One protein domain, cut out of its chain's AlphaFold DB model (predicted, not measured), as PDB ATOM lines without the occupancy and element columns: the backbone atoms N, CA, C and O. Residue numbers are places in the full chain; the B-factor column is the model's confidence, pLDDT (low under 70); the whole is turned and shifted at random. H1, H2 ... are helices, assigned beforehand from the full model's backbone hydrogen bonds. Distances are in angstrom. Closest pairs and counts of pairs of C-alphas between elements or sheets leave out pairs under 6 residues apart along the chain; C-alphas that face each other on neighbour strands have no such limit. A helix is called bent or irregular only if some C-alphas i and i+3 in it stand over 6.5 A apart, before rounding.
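AT A GLANCE: This is residues 65 to 188 of the 194 residues of an uncharacterized protein of Ophiocordyceps camponoti-rufipedis (UniProt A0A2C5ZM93). A long bent helix, H6, reaches out as an arm from a head of crossed helices, where H5 is the core and H1, H2, H3 and H4 pack round it. H1 also meets the near part of the arm, H6a, while residues 177 to 188 stick out free. The printed part has 124 residues with six named helices, H1 to H6 in order, and no named strand; the class is all helix. It is loose, with a radius of gyration of the C-alphas of 18.1 A, and spans 65 by 30 by 23 A.

HOW THE PARTS SIT: H6, residues 165 to 186, was assigned as one helix by its hydrogen bonds but is bent: C-alphas 174 and 177 are 6.8 A apart, and its arms H6a, residues 165 to 174, and H6b, residues 177 to 186, stand at a steep tilt of 59 degrees. H1, residues 65 to 82, touches H6a with residues 65 to 69 alone; the closest C-alphas, of His 65 and Ser 172, are 6.2 A apart. The hub is H5, residues 146 to 163, which touches H3, residues 96 to 113, opposite ways at a steep tilt of 50 degrees, the closest C-alphas being those of Gly 102 and Ala 155, 4.2 A. H4, residues 131 to 142, touches H5 at Arg 141 and Arg 149, their closest C-alphas, 4.7 A. H2, residues 88 to 94, only just touches H5, with 3 pairs of C-alphas within 8 A, the closest those of Ala 92 and Leu 156, 6.5 A. Every O i to N i+4 pair is within hydrogen-bond range in H2, H4, H5 and H6a, against 12 of 14 in H1, 13 of 14 in H3 and 5 of 6 in H6b.

IN THESE COORDINATES: H1 begins at C-alpha 65 (57.541, 54.232, -8.568) and H6b ends at C-alpha 186 (75.478, 55.049, -0.258). H1 and H5 are each 25.9 A long and H3 25.2 A.

THE WHOLE: The printed part has no cut. The link from H3 to H4 is long, 17 residues. Mean pLDDT of the printed part is 74.3, and residues 166 to 188 are among those under 70.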
ATOM      1  N   HIS A  65      58.864  54.355  -7.960       65.38
ATOM      2  CA  HIS A  65      57.541  54.232  -8.568       65.38
ATOM      3  C   HIS A  65      57.149  52.761  -8.759       65.38
ATOM      4  O   HIS A  65      56.036  52.375  -8.410       65.38
ATOM      5  N   GLU A  66      58.082  51.917  -9.205       68.75
ATOM      6  CA  GLU A  66      57.857  50.474  -9.352       68.75
ATOM      7  C   GLU A  66      57.639  49.780  -7.995       68.75
ATOM      8  O   GLU A  66      56.699  49.002  -7.820       68.75
ATOM      9  N   VAL A  67      58.447  50.096  -6.977       66.19
ATOM     10  CA  VAL A  67      58.310  49.483  -5.640       66.19
ATOM     11  C   VAL A  67      56.997  49.898  -4.969       66.19
ATOM     12  O   VAL A  67      56.292  49.066  -4.395       66.19
ATOM     13  N   THR A  68      56.619  51.171  -5.091       60.53
ATOM     14  CA  THR A  68      55.333  51.685  -4.590       60.53
ATOM     15  C   THR A  68      54.131  51.264  -5.448       60.53
ATOM     16  O   THR A  68      52.995  51.474  -5.027       60.53
ATOM     17  N   ALA A  69      54.328  50.621  -6.603       63.44
ATOM     18  CA  ALA A  69      53.262  49.952  -7.351       63.44
ATOM     19  C   ALA A  69      53.016  48.516  -6.852       63.44
ATOM     20  O   ALA A  69      51.863  48.091  -6.753       63.44
ATOM     21  N   ILE A  70      54.083  47.797  -6.486       66.00
ATOM     22  CA  ILE A  70      54.029  46.398  -6.033       66.00
ATOM     23  C   ILE A  70      53.573  46.295  -4.571       66.00
ATOM     24  O   ILE A  70      52.702  45.484  -4.250       66.00
ATOM     25  N   VAL A  71      54.119  47.134  -3.683       72.06
ATOM     26  CA  VAL A  71      53.867  47.043  -2.234       72.06
ATOM     27  C   VAL A  71      52.391  47.254  -1.874       72.06
ATOM     28  O   VAL A  71      51.852  46.404  -1.170       72.06
ATOM     29  N   PRO A  72      51.681  48.295  -2.356       64.88
ATOM     30  CA  PRO A  72      50.272  48.480  -2.012       64.88
ATOM     31  C   PRO A  72      49.377  47.392  -2.600       64.88
ATOM     32  O   PRO A  72      48.403  47.013  -1.964       64.88
ATOM     33  N   LEU A  73      49.705  46.880  -3.791       64.50
ATOM     34  CA  LEU A  73      48.923  45.836  -4.450       64.50
ATOM     35  C   LEU A  73      49.004  44.523  -3.658       64.50
ATOM     36  O   LEU A  73      47.975  43.924  -3.356       64.50
ATOM     37  N   LEU A  74      50.211  44.131  -3.239       67.44
ATOM     38  CA  LEU A  74      50.413  42.951  -2.395       67.44
ATOM     39  C   LEU A  74      49.882  43.151  -0.972       67.44
ATOM     40  O   LEU A  74      49.277  42.235  -0.422       67.44
ATOM     41  N   ALA A  75      50.062  44.338  -0.385       70.00
ATOM     42  CA  ALA A  75      49.590  44.638   0.963       70.00
ATOM     43  C   ALA A  75      48.060  44.625   1.045       70.00
ATOM     44  O   ALA A  75      47.519  43.991   1.940       70.00
ATOM     45  N   LEU A  76      47.362  45.268   0.104       64.69
ATOM     46  CA  LEU A  76      45.897  45.279   0.073       64.69
ATOM     47  C   LEU A  76      45.326  43.900  -0.245       64.69
ATOM     48  O   LEU A  76      44.385  43.485   0.418       64.69
ATOM     49  N   PHE A  77      45.906  43.169  -1.202       62.41
ATOM     50  CA  PHE A  77      45.497  41.790  -1.474       62.41
ATOM     51  C   PHE A  77      45.664  40.904  -0.233       62.41
ATOM     52  O   PHE A  77      44.726  40.211   0.146       62.41
ATOM     53  N   ALA A  78      46.817  40.969   0.439       64.69
ATOM     54  CA  ALA A  78      47.050  40.221   1.670       64.69
ATOM     55  C   ALA A  78      46.100  40.657   2.794       64.69
ATOM     56  O   ALA A  78      45.622  39.810   3.541       64.69
ATOM     57  N   LEU A  79      45.787  41.952   2.902       67.31
ATOM     58  CA  LEU A  79      44.849  42.461   3.895       67.31
ATOM     59  C   LEU A  79      43.431  41.940   3.619       67.31
ATOM     60  O   LEU A  79      42.839  41.324   4.497       67.31
ATOM     61  N   PHE A  80      42.910  42.091   2.399       64.50
ATOM     62  CA  PHE A  80      41.579  41.595   2.027       64.50
ATOM     63  C   PHE A  80      41.467  40.070   2.110       64.50
ATOM     64  O   PHE A  80      40.419  39.554   2.487       64.50
ATOM     65  N   HIS A  81      42.541  39.345   1.793       64.00
ATOM     66  CA  HIS A  81      42.557  37.887   1.865       64.00
ATOM     67  C   HIS A  81      42.646  37.366   3.307       64.00
ATOM     68  O   HIS A  81      42.030  36.351   3.623       64.00
ATOM     69  N   ASN A  82      43.384  38.058   4.184       60.78
ATOM     70  CA  ASN A  82      43.661  37.584   5.544       60.78
ATOM     71  C   ASN A  82      42.790  38.229   6.632       60.78
ATOM     72  O   ASN A  82      42.790  37.730   7.755       60.78
ATOM     73  N   THR A  83      42.067  39.320   6.355       54.41
ATOM     74  CA  THR A  83      41.211  39.972   7.361       54.41
ATOM     75  C   THR A  83      39.740  39.966   6.973       54.41
ATOM     76  O   THR A  83      39.320  40.583   6.003       54.41
ATOM     77  N   THR A  84      38.924  39.340   7.822       58.94
ATOM     78  CA  THR A  84      37.449  39.363   7.784       58.94
ATOM     79  C   THR A  84      36.863  40.723   8.203       58.94
ATOM     80  O   THR A  84      35.653  40.903   8.209       58.94
ATOM     81  N   ILE A  85      37.714  41.678   8.595       60.31
ATOM     82  CA  ILE A  85      37.327  42.945   9.236       60.31
ATOM     83  C   ILE A  85      36.950  44.019   8.213       60.31
ATOM     84  O   ILE A  85      36.213  44.943   8.548       60.31
ATOM     85  N   VAL A  86      37.432  43.932   6.969       60.19
ATOM     86  CA  VAL A  86      37.145  44.976   5.984       60.19
ATOM     87  C   VAL A  86      35.758  44.739   5.382       60.19
ATOM     88  O   VAL A  86      35.566  43.717   4.718       60.19
ATOM     89  N   PRO A  87      34.788  45.658   5.565       71.44
ATOM     90  CA  PRO A  87      33.471  45.503   4.971       71.44
ATOM     91  C   PRO A  87      33.603  45.746   3.466       71.44
ATOM     92  O   PRO A  87      33.659  46.886   3.004       71.44
ATOM     93  N   VAL A  88      33.709  44.654   2.707       72.12
ATOM     94  CA  VAL A  88      33.862  44.652   1.243       72.12
ATOM     95  C   VAL A  88      32.735  45.457   0.597       72.12
ATOM     96  O   VAL A  88      33.007  46.258  -0.289       72.12
ATOM     97  N   ASP A  89      31.516  45.345   1.129       77.50
ATOM     98  CA  ASP A  89      30.352  46.132   0.709       77.50
ATOM     99  C   ASP A  89      30.565  47.646   0.887       77.50
ATOM    100  O   ASP A  89      30.260  48.432  -0.004       77.50
ATOM    101  N   TRP A  90      31.148  48.080   2.012       80.88
ATOM    102  CA  TRP A  90      31.400  49.503   2.268       80.88
ATOM    103  C   TRP A  90      32.476  50.069   1.337       80.88
ATOM    104  O   TRP A  90      32.338  51.183   0.829       80.88
ATOM    105  N   VAL A  91      33.549  49.308   1.097       75.44
ATOM    106  CA  VAL A  91      34.633  49.726   0.195       75.44
ATOM    107  C   VAL A  91      34.137  49.748  -1.251       75.44
ATOM    108  O   VAL A  91      34.410  50.711  -1.967       75.44
ATOM    109  N   ALA A  92      33.377  48.732  -1.663       80.81
ATOM    110  CA  ALA A  92      32.786  48.662  -2.991       80.81
ATOM    111  C   ALA A  92      31.822  49.829  -3.235       80.81
ATOM    112  O   ALA A  92      31.962  50.514  -4.243       80.81
ATOM    113  N   ALA A  93      30.947  50.150  -2.275       80.62
ATOM    114  CA  ALA A  93      30.055  51.309  -2.361       80.62
ATOM    115  C   ALA A  93      30.827  52.640  -2.404       80.62
ATOM    116  O   ALA A  93      30.518  53.532  -3.195       80.62
ATOM    117  N   ARG A  94      31.880  52.789  -1.587       82.50
ATOM    118  CA  ARG A  94      32.705  54.009  -1.564       82.50
ATOM    119  C   ARG A  94      33.447  54.242  -2.881       82.50
ATOM    120  O   ARG A  94      33.660  55.393  -3.262       82.50
ATOM    121  N   PHE A  95      33.865  53.170  -3.545       82.12
ATOM    122  CA  PHE A  95      34.615  53.208  -4.799       82.12
ATOM    123  C   PHE A  95      33.831  52.559  -5.944       82.12
ATOM    124  O   PHE A  95      34.430  51.902  -6.798       82.12
ATOM    125  N   ALA A  96      32.512  52.772  -5.965       83.69
ATOM    126  CA  ALA A  96      31.553  52.200  -6.911       83.69
ATOM    127  C   ALA A  96      32.054  52.250  -8.359       83.69
ATOM    128  O   ALA A  96      32.359  51.216  -8.940       83.69
ATOM    129  N   ALA A  97      32.334  53.453  -8.871       84.62
ATOM    130  CA  ALA A  97      32.772  53.656 -10.255       84.62
ATOM    131  C   ALA A  97      34.030  52.853 -10.654       84.62
ATOM    132  O   ALA A  97      34.183  52.450 -11.806       84.62
ATOM    133  N   TYR A  98      34.952  52.618  -9.713       86.12
ATOM    134  CA  TYR A  98      36.156  51.820  -9.963       86.12
ATOM    135  C   TYR A  98      35.908  50.322  -9.782       86.12
ATOM    136  O   TYR A  98      36.560  49.509 -10.442       86.12
ATOM    137  N   THR A  99      34.988  49.964  -8.887       88.25
ATOM    138  CA  THR A  99      34.575  48.584  -8.629       88.25
ATOM    139  C   THR A  99      33.778  48.046  -9.807       88.25
ATOM    140  O   THR A  99      34.103  46.959 -10.275       88.25
ATOM    141  N   ASP A 100      32.871  48.840 -10.379       90.38
ATOM    142  CA  ASP A 100      32.094  48.482 -11.570       90.38
ATOM    143  C   ASP A 100      33.008  48.176 -12.763       90.38
ATOM    144  O   ASP A 100      32.872  47.170 -13.464       90.38
ATOM    145  N   GLU A 101      34.030  49.012 -12.954       89.69
ATOM    146  CA  GLU A 101      35.045  48.792 -13.981       89.69
ATOM    147  C   GLU A 101      35.904  47.556 -13.701       89.69
ATOM    148  O   GLU A 101      36.269  46.826 -14.632       89.69
ATOM    149  N   GLY A 102      36.228  47.317 -12.431       88.69
ATOM    150  CA  GLY A 102      36.938  46.127 -11.983       88.69
ATOM    151  C   GLY A 102      36.149  44.856 -12.275       88.69
ATOM    152  O   GLY A 102      36.687  43.948 -12.908       88.69
ATOM    153  N   VAL A 103      34.877  44.807 -11.876       90.50
ATOM    154  CA  VAL A 103      34.001  43.640 -12.043       90.50
ATOM    155  C   VAL A 103      33.801  43.347 -13.523       90.50
ATOM    156  O   VAL A 103      34.141  42.249 -13.968       90.50
ATOM    157  N   ALA A 104      33.403  44.339 -14.324       90.12
ATOM    158  CA  ALA A 104      33.188  44.152 -15.759       90.12
ATOM    159  C   ALA A 104      34.459  43.669 -16.487       90.12
ATOM    160  O   ALA A 104      34.416  42.796 -17.363       90.12
ATOM    161  N   ARG A 105      35.633  44.208 -16.128       88.75
ATOM    162  CA  ARG A 105      36.906  43.803 -16.745       88.75
ATOM    163  C   ARG A 105      37.336  42.403 -16.318       88.75
ATOM    164  O   ARG A 105      37.765  41.626 -17.178       88.75
ATOM    165  N   MET A 106      37.253  42.094 -15.028       88.62
ATOM    166  CA  MET A 106      37.706  40.811 -14.489       88.62
ATOM    167  C   MET A 106      36.779  39.678 -14.895       88.62
ATOM    168  O   MET A 106      37.263  38.612 -15.268       88.62
ATOM    169  N   GLU A 107      35.476  39.921 -14.954       88.62
ATOM    170  CA  GLU A 107      34.526  38.919 -15.415       88.62
ATOM    171  C   GLU A 107      34.748  38.598 -16.889       88.62
ATOM    172  O   GLU A 107      34.882  37.432 -17.265       88.62
ATOM    173  N   ARG A 108      34.907  39.628 -17.728       88.94
ATOM    174  CA  ARG A 108      35.252  39.443 -19.142       88.94
ATOM    175  C   ARG A 108      36.560  38.663 -19.306       88.94
ATOM    176  O   ARG A 108      36.685  37.852 -20.225       88.94
ATOM    177  N   TYR A 109      37.539  38.898 -18.431       85.81
ATOM    178  CA  TYR A 109      38.811  38.180 -18.438       85.81
ATOM    179  C   TYR A 109      38.658  36.713 -18.001       85.81
ATOM    180  O   TYR A 109      39.139  35.824 -18.707       85.81
ATOM    181  N   PHE A 110      37.955  36.441 -16.898       88.88
ATOM    182  CA  PHE A 110      37.722  35.085 -16.390       88.88
ATOM    183  C   PHE A 110      36.856  34.256 -17.331       88.88
ATOM    184  O   PHE A 110      37.218  33.115 -17.611       88.88
ATOM    185  N   ARG A 111      35.812  34.845 -17.921       86.75
ATOM    186  CA  ARG A 111      34.966  34.213 -18.943       86.75
ATOM    187  C   ARG A 111      35.773  33.854 -20.194       86.75
ATOM    188  O   ARG A 111      35.698  32.731 -20.683       86.75
ATOM    189  N   ARG A 112      36.640  34.762 -20.664       84.69
ATOM    190  CA  ARG A 112      37.545  34.494 -21.799       84.69
ATOM    191  C   ARG A 112      38.547  33.380 -21.497       84.69
ATOM    192  O   ARG A 112      38.898  32.613 -22.389       84.69
ATOM    193  N   LYS A 113      39.048  33.314 -20.262       85.00
ATOM    194  CA  LYS A 113      40.027  32.307 -19.824       85.00
ATOM    195  C   LYS A 113      39.392  31.010 -19.323       85.00
ATOM    196  O   LYS A 113      40.131  30.058 -19.085       85.00
ATOM    197  N   ARG A 114      38.063  30.964 -19.184       84.25
ATOM    198  CA  ARG A 114      37.309  29.870 -18.550       84.25
ATOM    199  C   ARG A 114      37.856  29.526 -17.159       84.25
ATOM    200  O   ARG A 114      37.896  28.366 -16.754       84.25
ATOM    201  N   TRP A 115      38.342  30.542 -16.448       81.69
ATOM    202  CA  TRP A 115      38.834  30.407 -15.079       81.69
ATOM    203  C   TRP A 115      37.668  30.469 -14.099       81.69
ATOM    204  O   TRP A 115      36.670  31.120 -14.380       81.69
ATOM    205  N   PHE A 116      37.793  29.779 -12.962       82.50
ATOM    206  CA  PHE A 116      36.806  29.782 -11.873       82.50
ATOM    207  C   PHE A 116      35.373  29.416 -12.299       82.50
ATOM    208  O   PHE A 116      34.422  29.920 -11.730       82.50
ATOM    209  N   GLY A 117      35.201  28.556 -13.309       78.56
ATOM    210  CA  GLY A 117      33.875  28.078 -13.719       78.56
ATOM    211  C   GLY A 117      33.044  29.060 -14.554       78.56
ATOM    212  O   GLY A 117      31.930  28.714 -14.931       78.56
ATOM    213  N   PHE A 118      33.579  30.234 -14.911       80.62
ATOM    214  CA  PHE A 118      32.889  31.177 -15.796       80.62
ATOM    215  C   PHE A 118      32.814  30.617 -17.224       80.62
ATOM    216  O   PHE A 118      33.819  30.573 -17.943       80.62
ATOM    217  N   GLN A 119      31.622  30.183 -17.638       73.75
ATOM    218  CA  GLN A 119      31.346  29.784 -19.015       73.75
ATOM    219  C   GLN A 119      30.821  30.982 -19.815       73.75
ATOM    220  O   GLN A 119      30.109  31.826 -19.269       73.75
ATOM    221  N   PRO A 120      31.195  31.110 -21.099       62.16
ATOM    222  CA  PRO A 120      30.551  32.059 -21.991       62.16
ATOM    223  C   PRO A 120      29.123  31.581 -22.281       62.16
ATOM    224  O   PRO A 120      28.891  30.883 -23.260       62.16
ATOM    225  N   GLU A 121      28.181  31.935 -21.408       57.91
ATOM    226  CA  GLU A 121      26.754  31.818 -21.710       57.91
ATOM    227  C   GLU A 121      26.400  32.805 -22.840       57.91
ATOM    228  O   GLU A 121      26.881  33.945 -22.821       57.91
ATOM    229  N   PRO A 122      25.590  32.395 -23.834       55.81
ATOM    230  CA  PRO A 122      25.326  33.176 -25.043       55.81
ATOM    231  C   PRO A 122      24.462  34.431 -24.825       55.81
ATOM    232  O   PRO A 122      24.262  35.186 -25.771       55.81
ATOM    233  N   SER A 123      23.954  34.675 -23.614       51.16
ATOM    234  CA  SER A 123      22.922  35.688 -23.343       51.16
ATOM    235  C   SER A 123      23.330  36.829 -22.407       51.16
ATOM    236  O   SER A 123      22.548  37.753 -22.218       51.16
ATOM    237  N   GLU A 124      24.546  36.831 -21.863       57.06
ATOM    238  CA  GLU A 124      25.035  37.950 -21.050       57.06
ATOM    239  C   GLU A 124      26.299  38.522 -21.683       57.06
ATOM    240  O   GLU A 124      27.429  38.186 -21.310       57.06
ATOM    241  N   GLU A 125      26.114  39.384 -22.682       62.53
ATOM    242  CA  GLU A 125      27.169  40.318 -23.043       62.53
ATOM    243  C   GLU A 125      27.470  41.158 -21.804       62.53
ATOM    244  O   GLU A 125      26.612  41.881 -21.303       62.53
ATOM    245  N   VAL A 126      28.697  41.040 -21.287       65.06
ATOM    246  CA  VAL A 126      29.203  41.955 -20.263       65.06
ATOM    247  C   VAL A 126      29.237  43.330 -20.917       65.06
ATOM    248  O   VAL A 126      30.224  43.676 -21.586       65.06
ATOM    249  N   ASN A 127      28.143  44.073 -20.760       66.31
ATOM    250  CA  ASN A 127      28.019  45.463 -21.159       66.31
ATOM    251  C   ASN A 127      29.053  46.296 -20.381       66.31
ATOM    252  O   ASN A 127      29.906  45.759 -19.669       66.31
ATOM    253  N   GLY A 128      29.127  47.600 -20.630       71.44
ATOM    254  CA  GLY A 128      30.110  48.465 -19.972       71.44
ATOM    255  C   GLY A 128      30.104  48.356 -18.434       71.44
ATOM    256  O   GLY A 128      29.276  47.656 -17.863       71.44
ATOM    257  N   PRO A 129      31.037  49.036 -17.747       80.12
ATOM    258  CA  PRO A 129      30.943  49.171 -16.294       80.12
ATOM    259  C   PRO A 129      29.548  49.689 -15.917       80.12
ATOM    260  O   PRO A 129      29.198  50.808 -16.288       80.12
ATOM    261  N   ASP A 130      28.773  48.848 -15.237       85.19
ATOM    262  CA  ASP A 130      27.401  49.113 -14.819       85.19
ATOM    263  C   ASP A 130      27.226  48.686 -13.359       85.19
ATOM    264  O   ASP A 130      27.797  47.684 -12.901       85.19
ATOM    265  N   HIS A 131      26.455  49.479 -12.627       83.56
ATOM    266  CA  HIS A 131      26.257  49.328 -11.198       83.56
ATOM    267  C   HIS A 131      25.305  48.166 -10.895       83.56
ATOM    268  O   HIS A 131      25.571  47.386  -9.983       83.56
ATOM    269  N   GLU A 132      24.265  47.964 -11.714       85.31
ATOM    270  CA  GLU A 132      23.329  46.838 -11.552       85.31
ATOM    271  C   GLU A 132      24.033  45.484 -11.713       85.31
ATOM    272  O   GLU A 132      23.857  44.567 -10.908       85.31
ATOM    273  N   HIS A 133      24.903  45.377 -12.719       86.62
ATOM    274  CA  HIS A 133      25.712  44.181 -12.956       86.62
ATOM    275  C   HIS A 133      26.650  43.873 -11.779       86.62
ATOM    276  O   HIS A 133      26.856  42.719 -11.394       86.62
ATOM    277  N   THR A 134      27.198  44.923 -11.174       87.25
ATOM    278  CA  THR A 134      28.099  44.818 -10.023       87.25
ATOM    279  C   THR A 134      27.357  44.394  -8.760       87.25
ATOM    280  O   THR A 134      27.842  43.516  -8.044       87.25
ATOM    281  N   GLU A 135      26.156  44.925  -8.528       88.00
ATOM    282  CA  GLU A 135      25.266  44.475  -7.453       88.00
ATOM    283  C   GLU A 135      24.880  43.002  -7.626       88.00
ATOM    284  O   GLU A 135      24.987  42.229  -6.675       88.00
ATOM    285  N   HIS A 136      24.551  42.557  -8.843       88.19
ATOM    286  CA  HIS A 136      24.263  41.144  -9.108       88.19
ATOM    287  C   HIS A 136      25.474  40.235  -8.817       88.19
ATOM    288  O   HIS A 136      25.339  39.174  -8.195       88.19
ATOM    289  N   ALA A 137      26.684  40.667  -9.188       87.19
ATOM    290  CA  ALA A 137      27.917  39.957  -8.846       87.19
ATOM    291  C   ALA A 137      28.176  39.919  -7.324       87.19
ATOM    292  O   ALA A 137      28.640  38.900  -6.796       87.19
ATOM    293  N   MET A 138      27.855  40.998  -6.603       86.56
ATOM    294  CA  MET A 138      27.943  41.049  -5.140       86.56
ATOM    295  C   MET A 138      26.868  40.202  -4.451       86.56
ATOM    296  O   MET A 138      27.157  39.572  -3.430       86.56
ATOM    297  N   GLN A 139      25.665  40.123  -5.016       88.56
ATOM    298  CA  GLN A 139      24.587  39.269  -4.529       88.56
ATOM    299  C   GLN A 139      24.994  37.796  -4.624       88.56
ATOM    300  O   GLN A 139      25.010  37.109  -3.607       88.56
ATOM    301  N   ARG A 140      25.499  37.345  -5.782       87.19
ATOM    302  CA  ARG A 140      26.013  35.969  -5.929       87.19
ATOM    303  C   ARG A 140      27.181  35.651  -5.002       87.19
ATOM    304  O   ARG A 140      27.320  34.522  -4.531       87.19
ATOM    305  N   ARG A 141      28.023  36.644  -4.697       87.00
ATOM    306  CA  ARG A 141      29.053  36.505  -3.659       87.00
ATOM    307  C   ARG A 141      28.431  36.267  -2.277       87.00
ATOM    308  O   ARG A 141      28.959  35.434  -1.539       87.00
ATOM    309  N   LYS A 142      27.361  36.985  -1.915       86.81
ATOM    310  CA  LYS A 142      26.627  36.804  -0.644       86.81
ATOM    311  C   LYS A 142      25.920  35.453  -0.577       86.81
ATOM    312  O   LYS A 142      25.948  34.824   0.476       86.81
ATOM    313  N   ASP A 143      25.418  34.975  -1.710       88.06
ATOM    314  CA  ASP A 143      24.810  33.647  -1.854       88.06
ATOM    315  C   ASP A 143      25.833  32.502  -1.702       88.06
ATOM    316  O   ASP A 143      25.473  31.327  -1.659       88.06
ATOM    317  N   GLY A 144      27.124  32.831  -1.573       85.50
ATOM    318  CA  GLY A 144      28.192  31.882  -1.277       85.50
ATOM    319  C   GLY A 144      28.897  31.323  -2.509       85.50
ATOM    320  O   GLY A 144      29.723  30.415  -2.366       85.50
ATOM    321  N   ASP A 145      28.641  31.863  -3.707       87.69
ATOM    322  CA  ASP A 145      29.333  31.416  -4.913       87.69
ATOM    323  C   ASP A 145      30.826  31.763  -4.831       87.69
ATOM    324  O   ASP A 145      31.256  32.924  -4.806       87.69
ATOM    325  N   ARG A 146      31.648  30.711  -4.798       86.94
ATOM    326  CA  ARG A 146      33.104  30.811  -4.683       86.94
ATOM    327  C   ARG A 146      33.720  31.573  -5.857       86.94
ATOM    328  O   ARG A 146      34.725  32.258  -5.664       86.94
ATOM    329  N   SER A 147      33.128  31.460  -7.039       87.06
ATOM    330  CA  SER A 147      33.599  32.069  -8.286       87.06
ATOM    331  C   SER A 147      33.410  33.581  -8.243       87.06
ATOM    332  O   SER A 147      34.357  34.338  -8.475       87.06
ATOM    333  N   TYR A 148      32.212  34.019  -7.845       88.44
ATOM    334  CA  TYR A 148      31.882  35.435  -7.685       88.44
ATOM    335  C   TYR A 148      32.599  36.069  -6.497       88.44
ATOM    336  O   TYR A 148      33.003  37.228  -6.578       88.44
ATOM    337  N   ARG A 149      32.865  35.311  -5.427       87.69
ATOM    338  CA  ARG A 149      33.701  35.794  -4.323       87.69
ATOM    339  C   ARG A 149      35.097  36.188  -4.800       87.69
ATOM    340  O   ARG A 149      35.524  37.307  -4.546       87.69
ATOM    341  N   ILE A 150      35.765  35.310  -5.553       87.38
ATOM    342  CA  ILE A 150      37.094  35.599  -6.117       87.38
ATOM    343  C   ILE A 150      37.017  36.759  -7.118       87.38
ATOM    344  O   ILE A 150      37.885  37.630  -7.107       87.38
ATOM    345  N   LEU A 151      35.980  36.793  -7.963       89.69
ATOM    346  CA  LEU A 151      35.761  37.873  -8.925       89.69
ATOM    347  C   LEU A 151      35.685  39.241  -8.245       89.69
ATOM    348  O   LEU A 151      36.442  40.141  -8.609       89.69
ATOM    349  N   VAL A 152      34.806  39.383  -7.255       88.31
ATOM    350  CA  VAL A 152      34.599  40.639  -6.527       88.31
ATOM    351  C   VAL A 152      35.841  41.018  -5.725       88.31
ATOM    352  O   VAL A 152      36.231  42.181  -5.745       88.31
ATOM    353  N   ASP A 153      36.517  40.063  -5.082       84.06
ATOM    354  CA  ASP A 153      37.731  40.350  -4.309       84.06
ATOM    355  C   ASP A 153      38.860  40.886  -5.224       84.06
ATOM    356  O   ASP A 153      39.533  41.867  -4.891       84.06
ATOM    357  N   VAL A 154      39.040  40.302  -6.417       84.31
ATOM    358  CA  VAL A 154      40.023  40.774  -7.414       84.31
ATOM    359  C   VAL A 154      39.607  42.118  -8.018       84.31
ATOM    360  O   VAL A 154      40.452  43.002  -8.194       84.31
ATOM    361  N   ALA A 155      38.321  42.299  -8.320       88.31
ATOM    362  CA  ALA A 155      37.783  43.556  -8.827       88.31
ATOM    363  C   ALA A 155      37.962  44.699  -7.821       88.31
ATOM    364  O   ALA A 155      38.426  45.776  -8.197       88.31
ATOM    365  N   LEU A 156      37.682  44.450  -6.539       85.31
ATOM    366  CA  LEU A 156      37.866  45.418  -5.466       85.31
ATOM    367  C   LEU A 156      39.346  45.760  -5.277       85.31
ATOM    368  O   LEU A 156      39.705  46.933  -5.180       85.31
ATOM    369  N   ALA A 157      40.232  44.760  -5.296       80.88
ATOM    370  CA  ALA A 157      41.672  44.996  -5.233       80.88
ATOM    371  C   ALA A 157      42.151  45.881  -6.400       80.88
ATOM    372  O   ALA A 157      42.932  46.817  -6.195       80.88
ATOM    373  N   TYR A 158      41.654  45.631  -7.615       83.00
ATOM    374  CA  TYR A 158      41.931  46.462  -8.788       83.00
ATOM    375  C   TYR A 158      41.386  47.889  -8.626       83.00
ATOM    376  O   TYR A 158      42.112  48.851  -8.889       83.00
ATOM    377  N   ALA A 159      40.152  48.034  -8.140       85.44
ATOM    378  CA  ALA A 159      39.504  49.320  -7.907       85.44
ATOM    379  C   ALA A 159      40.297  50.181  -6.917       85.44
ATOM    380  O   ALA A 159      40.674  51.314  -7.227       85.44
ATOM    381  N   VAL A 160      40.653  49.612  -5.763       77.81
ATOM    382  CA  VAL A 160      41.462  50.299  -4.749       77.81
ATOM    383  C   VAL A 160      42.839  50.651  -5.314       77.81
ATOM    384  O   VAL A 160      43.300  51.782  -5.178       77.81
ATOM    385  N   THR A 161      43.477  49.732  -6.043       72.88
ATOM    386  CA  THR A 161      44.757  49.997  -6.724       72.88
ATOM    387  C   THR A 161      44.657  51.195  -7.673       72.88
ATOM    388  O   THR A 161      45.582  52.013  -7.717       72.88
ATOM    389  N   LYS A 162      43.542  51.333  -8.403       79.69
ATOM    390  CA  LYS A 162      43.275  52.478  -9.282       79.69
ATOM    391  C   LYS A 162      43.120  53.785  -8.506       79.69
ATOM    392  O   LYS A 162      43.672  54.803  -8.917       79.69
ATOM    393  N   VAL A 163      42.432  53.757  -7.370       77.06
ATOM    394  CA  VAL A 163      42.246  54.934  -6.505       77.06
ATOM    395  C   VAL A 163      43.576  55.432  -5.931       77.06
ATOM    396  O   VAL A 163      43.771  56.635  -5.763       77.06
ATOM    397  N   LEU A 164      44.534  54.536  -5.685       70.44
ATOM    398  CA  LEU A 164      45.862  54.913  -5.196       70.44
ATOM    399  C   LEU A 164      46.764  55.553  -6.270       70.44
ATOM    400  O   LEU A 164      47.826  56.071  -5.925       70.44
ATOM    401  N   LEU A 165      46.384  55.559  -7.553       70.94
ATOM    402  CA  LEU A 165      47.204  56.122  -8.636       70.94
ATOM    403  C   LEU A 165      47.629  57.591  -8.420       70.94
ATOM    404  O   LEU A 165      48.829  57.859  -8.508       70.94
ATOM    405  N   PRO A 166      46.738  58.552  -8.101       65.94
ATOM    406  CA  PRO A 166      47.144  59.936  -7.831       65.94
ATOM    407  C   PRO A 166      48.055  60.059  -6.602       65.94
ATOM    408  O   PRO A 166      49.041  60.797  -6.631       65.94
ATOM    409  N   VAL A 167      47.788  59.280  -5.549       67.75
ATOM    410  CA  VAL A 167      48.637  59.239  -4.348       67.75
ATOM    411  C   VAL A 167      50.042  58.750  -4.699       67.75
ATOM    412  O   VAL A 167      51.021  59.317  -4.219       67.75
ATOM    413  N   ARG A 168      50.169  57.760  -5.597       64.69
ATOM    414  CA  ARG A 168      51.472  57.266  -6.078       64.69
ATOM    415  C   ARG A 168      52.278  58.349  -6.785       64.69
ATOM    416  O   ARG A 168      53.492  58.420  -6.589       64.69
ATOM    417  N   ILE A 169      51.628  59.197  -7.581       62.94
ATOM    418  CA  ILE A 169      52.301  60.294  -8.288       62.94
ATOM    419  C   ILE A 169      52.818  61.326  -7.277       62.94
ATOM    420  O   ILE A 169      53.997  61.679  -7.312       62.94
ATOM    421  N   LEU A 170      51.980  61.749  -6.327       62.72
ATOM    422  CA  LEU A 170      52.361  62.735  -5.308       62.72
ATOM    423  C   LEU A 170      53.446  62.214  -4.356       62.72
ATOM    424  O   LEU A 170      54.420  62.919  -4.095       62.72
ATOM    425  N   ALA A 171      53.322  60.973  -3.881       62.12
ATOM    426  CA  ALA A 171      54.323  60.351  -3.018       62.12
ATOM    427  C   ALA A 171      55.681  60.239  -3.728       62.12
ATOM    428  O   ALA A 171      56.714  60.555  -3.139       62.12
ATOM    429  N   SER A 172      55.682  59.873  -5.014       55.69
ATOM    430  CA  SER A 172      56.914  59.795  -5.802       55.69
ATOM    431  C   SER A 172      57.549  61.181  -5.986       55.69
ATOM    432  O   SER A 172      58.756  61.324  -5.791       55.69
ATOM    433  N   LEU A 173      56.756  62.222  -6.276       61.62
ATOM    434  CA  LEU A 173      57.241  63.604  -6.430       61.62
ATOM    435  C   LEU A 173      57.845  64.169  -5.133       61.62
ATOM    436  O   LEU A 173      58.902  64.800  -5.172       61.62
ATOM    437  N   LEU A 174      57.228  63.895  -3.982       58.59
ATOM    438  CA  LEU A 174      57.708  64.364  -2.676       58.59
ATOM    439  C   LEU A 174      58.917  63.569  -2.159       58.59
ATOM    440  O   LEU A 174      59.781  64.128  -1.483       58.59
ATOM    441  N   ALA A 175      59.021  62.284  -2.507       56.97
ATOM    442  CA  ALA A 175      60.135  61.429  -2.099       56.97
ATOM    443  C   ALA A 175      61.376  61.561  -3.001       56.97
ATOM    444  O   ALA A 175      62.483  61.214  -2.577       56.97
ATOM    445  N   THR A 176      61.229  62.101  -4.218       59.75
ATOM    446  CA  THR A 176      62.342  62.314  -5.164       59.75
ATOM    447  C   THR A 176      63.545  63.063  -4.544       59.75
ATOM    448  O   THR A 176      64.673  62.588  -4.716       59.75
ATOM    449  N   PRO A 177      63.385  64.169  -3.779       58.94
ATOM    450  CA  PRO A 177      64.519  64.853  -3.143       58.94
ATOM    451  C   PRO A 177      65.177  64.066  -1.996       58.94
ATOM    452  O   PRO A 177      66.356  64.283  -1.711       58.94
ATOM    453  N   TRP A 178      64.457  63.157  -1.328       59.53
ATOM    454  CA  TRP A 178      65.004  62.352  -0.228       59.53
ATOM    455  C   TRP A 178      65.778  61.136  -0.745       59.53
ATOM    456  O   TRP A 178      66.915  60.901  -0.335       59.53
ATOM    457  N   LEU A 179      65.229  60.423  -1.731       56.34
ATOM    458  CA  LEU A 179      65.880  59.260  -2.337       56.34
ATOM    459  C   LEU A 179      67.176  59.635  -3.078       56.34
ATOM    460  O   LEU A 179      68.162  58.896  -3.045       56.34
ATOM    461  N   ALA A 180      67.207  60.830  -3.673       57.47
ATOM    462  CA  ALA A 180      68.416  61.419  -4.235       57.47
ATOM    463  C   ALA A 180      69.564  61.529  -3.219       57.47
ATOM    464  O   ALA A 180      70.713  61.249  -3.566       57.47
ATOM    465  N   ARG A 181      69.260  61.896  -1.965       59.88
ATOM    466  CA  ARG A 181      70.251  61.988  -0.878       59.88
ATOM    467  C   ARG A 181      70.725  60.615  -0.405       59.88
ATOM    468  O   ARG A 181      71.904  60.453  -0.108       59.88
ATOM    469  N   VAL A 182      69.843  59.618  -0.363       61.12
ATOM    470  CA  VAL A 182      70.209  58.254   0.062       61.12
ATOM    471  C   VAL A 182      71.163  57.600  -0.944       61.12
ATOM    472  O   VAL A 182      72.185  57.038  -0.555       61.12
ATOM    473  N   ILE A 183      70.906  57.738  -2.248       59.50
ATOM    474  CA  ILE A 183      71.760  57.148  -3.296       59.50
ATOM    475  C   ILE A 183      73.143  57.817  -3.357       59.50
ATOM    476  O   ILE A 183      74.145  57.140  -3.607       59.50
ATOM    477  N   THR A 184      73.235  59.130  -3.123       58.53
ATOM    478  CA  THR A 184      74.539  59.809  -3.041       58.53
ATOM    479  C   THR A 184      75.289  59.463  -1.756       58.53
ATOM    480  O   THR A 184      76.509  59.323  -1.805       58.53
ATOM    481  N   SER A 185      74.584  59.234  -0.644       53.62
ATOM    482  CA  SER A 185      75.172  58.803   0.630       53.62
ATOM    483  C   SER A 185      75.699  57.360   0.596       53.62
ATOM    484  O   SER A 185      76.778  57.085   1.117       53.62
ATOM    485  N   ILE A 186      75.021  56.444  -0.102       57.06
ATOM    486  CA  ILE A 186      75.478  55.049  -0.258       57.06
ATOM    487  C   ILE A 186      76.767  54.954  -1.096       57.06
ATOM    488  O   ILE A 186      77.543  54.010  -0.955       57.06
ATOM    489  N   ARG A 187      77.055  55.948  -1.949       48.84
ATOM    490  CA  ARG A 187      78.287  55.989  -2.755       48.84
ATOM    491  C   ARG A 187      79.528  56.488  -2.012       48.84
ATOM    492  O   ARG A 187      80.607  56.467  -2.603       48.84
ATOM    493  N   SER A 188      79.421  56.899  -0.749       51.56
ATOM    494  CA  SER A 188      80.565  57.380   0.033       51.56
ATOM    495  C   SER A 188      81.021  56.410   1.134       51.56
ATOM    496  O   SER A 188      81.054  56.804   2.299       51.56
TER     497      SER A 188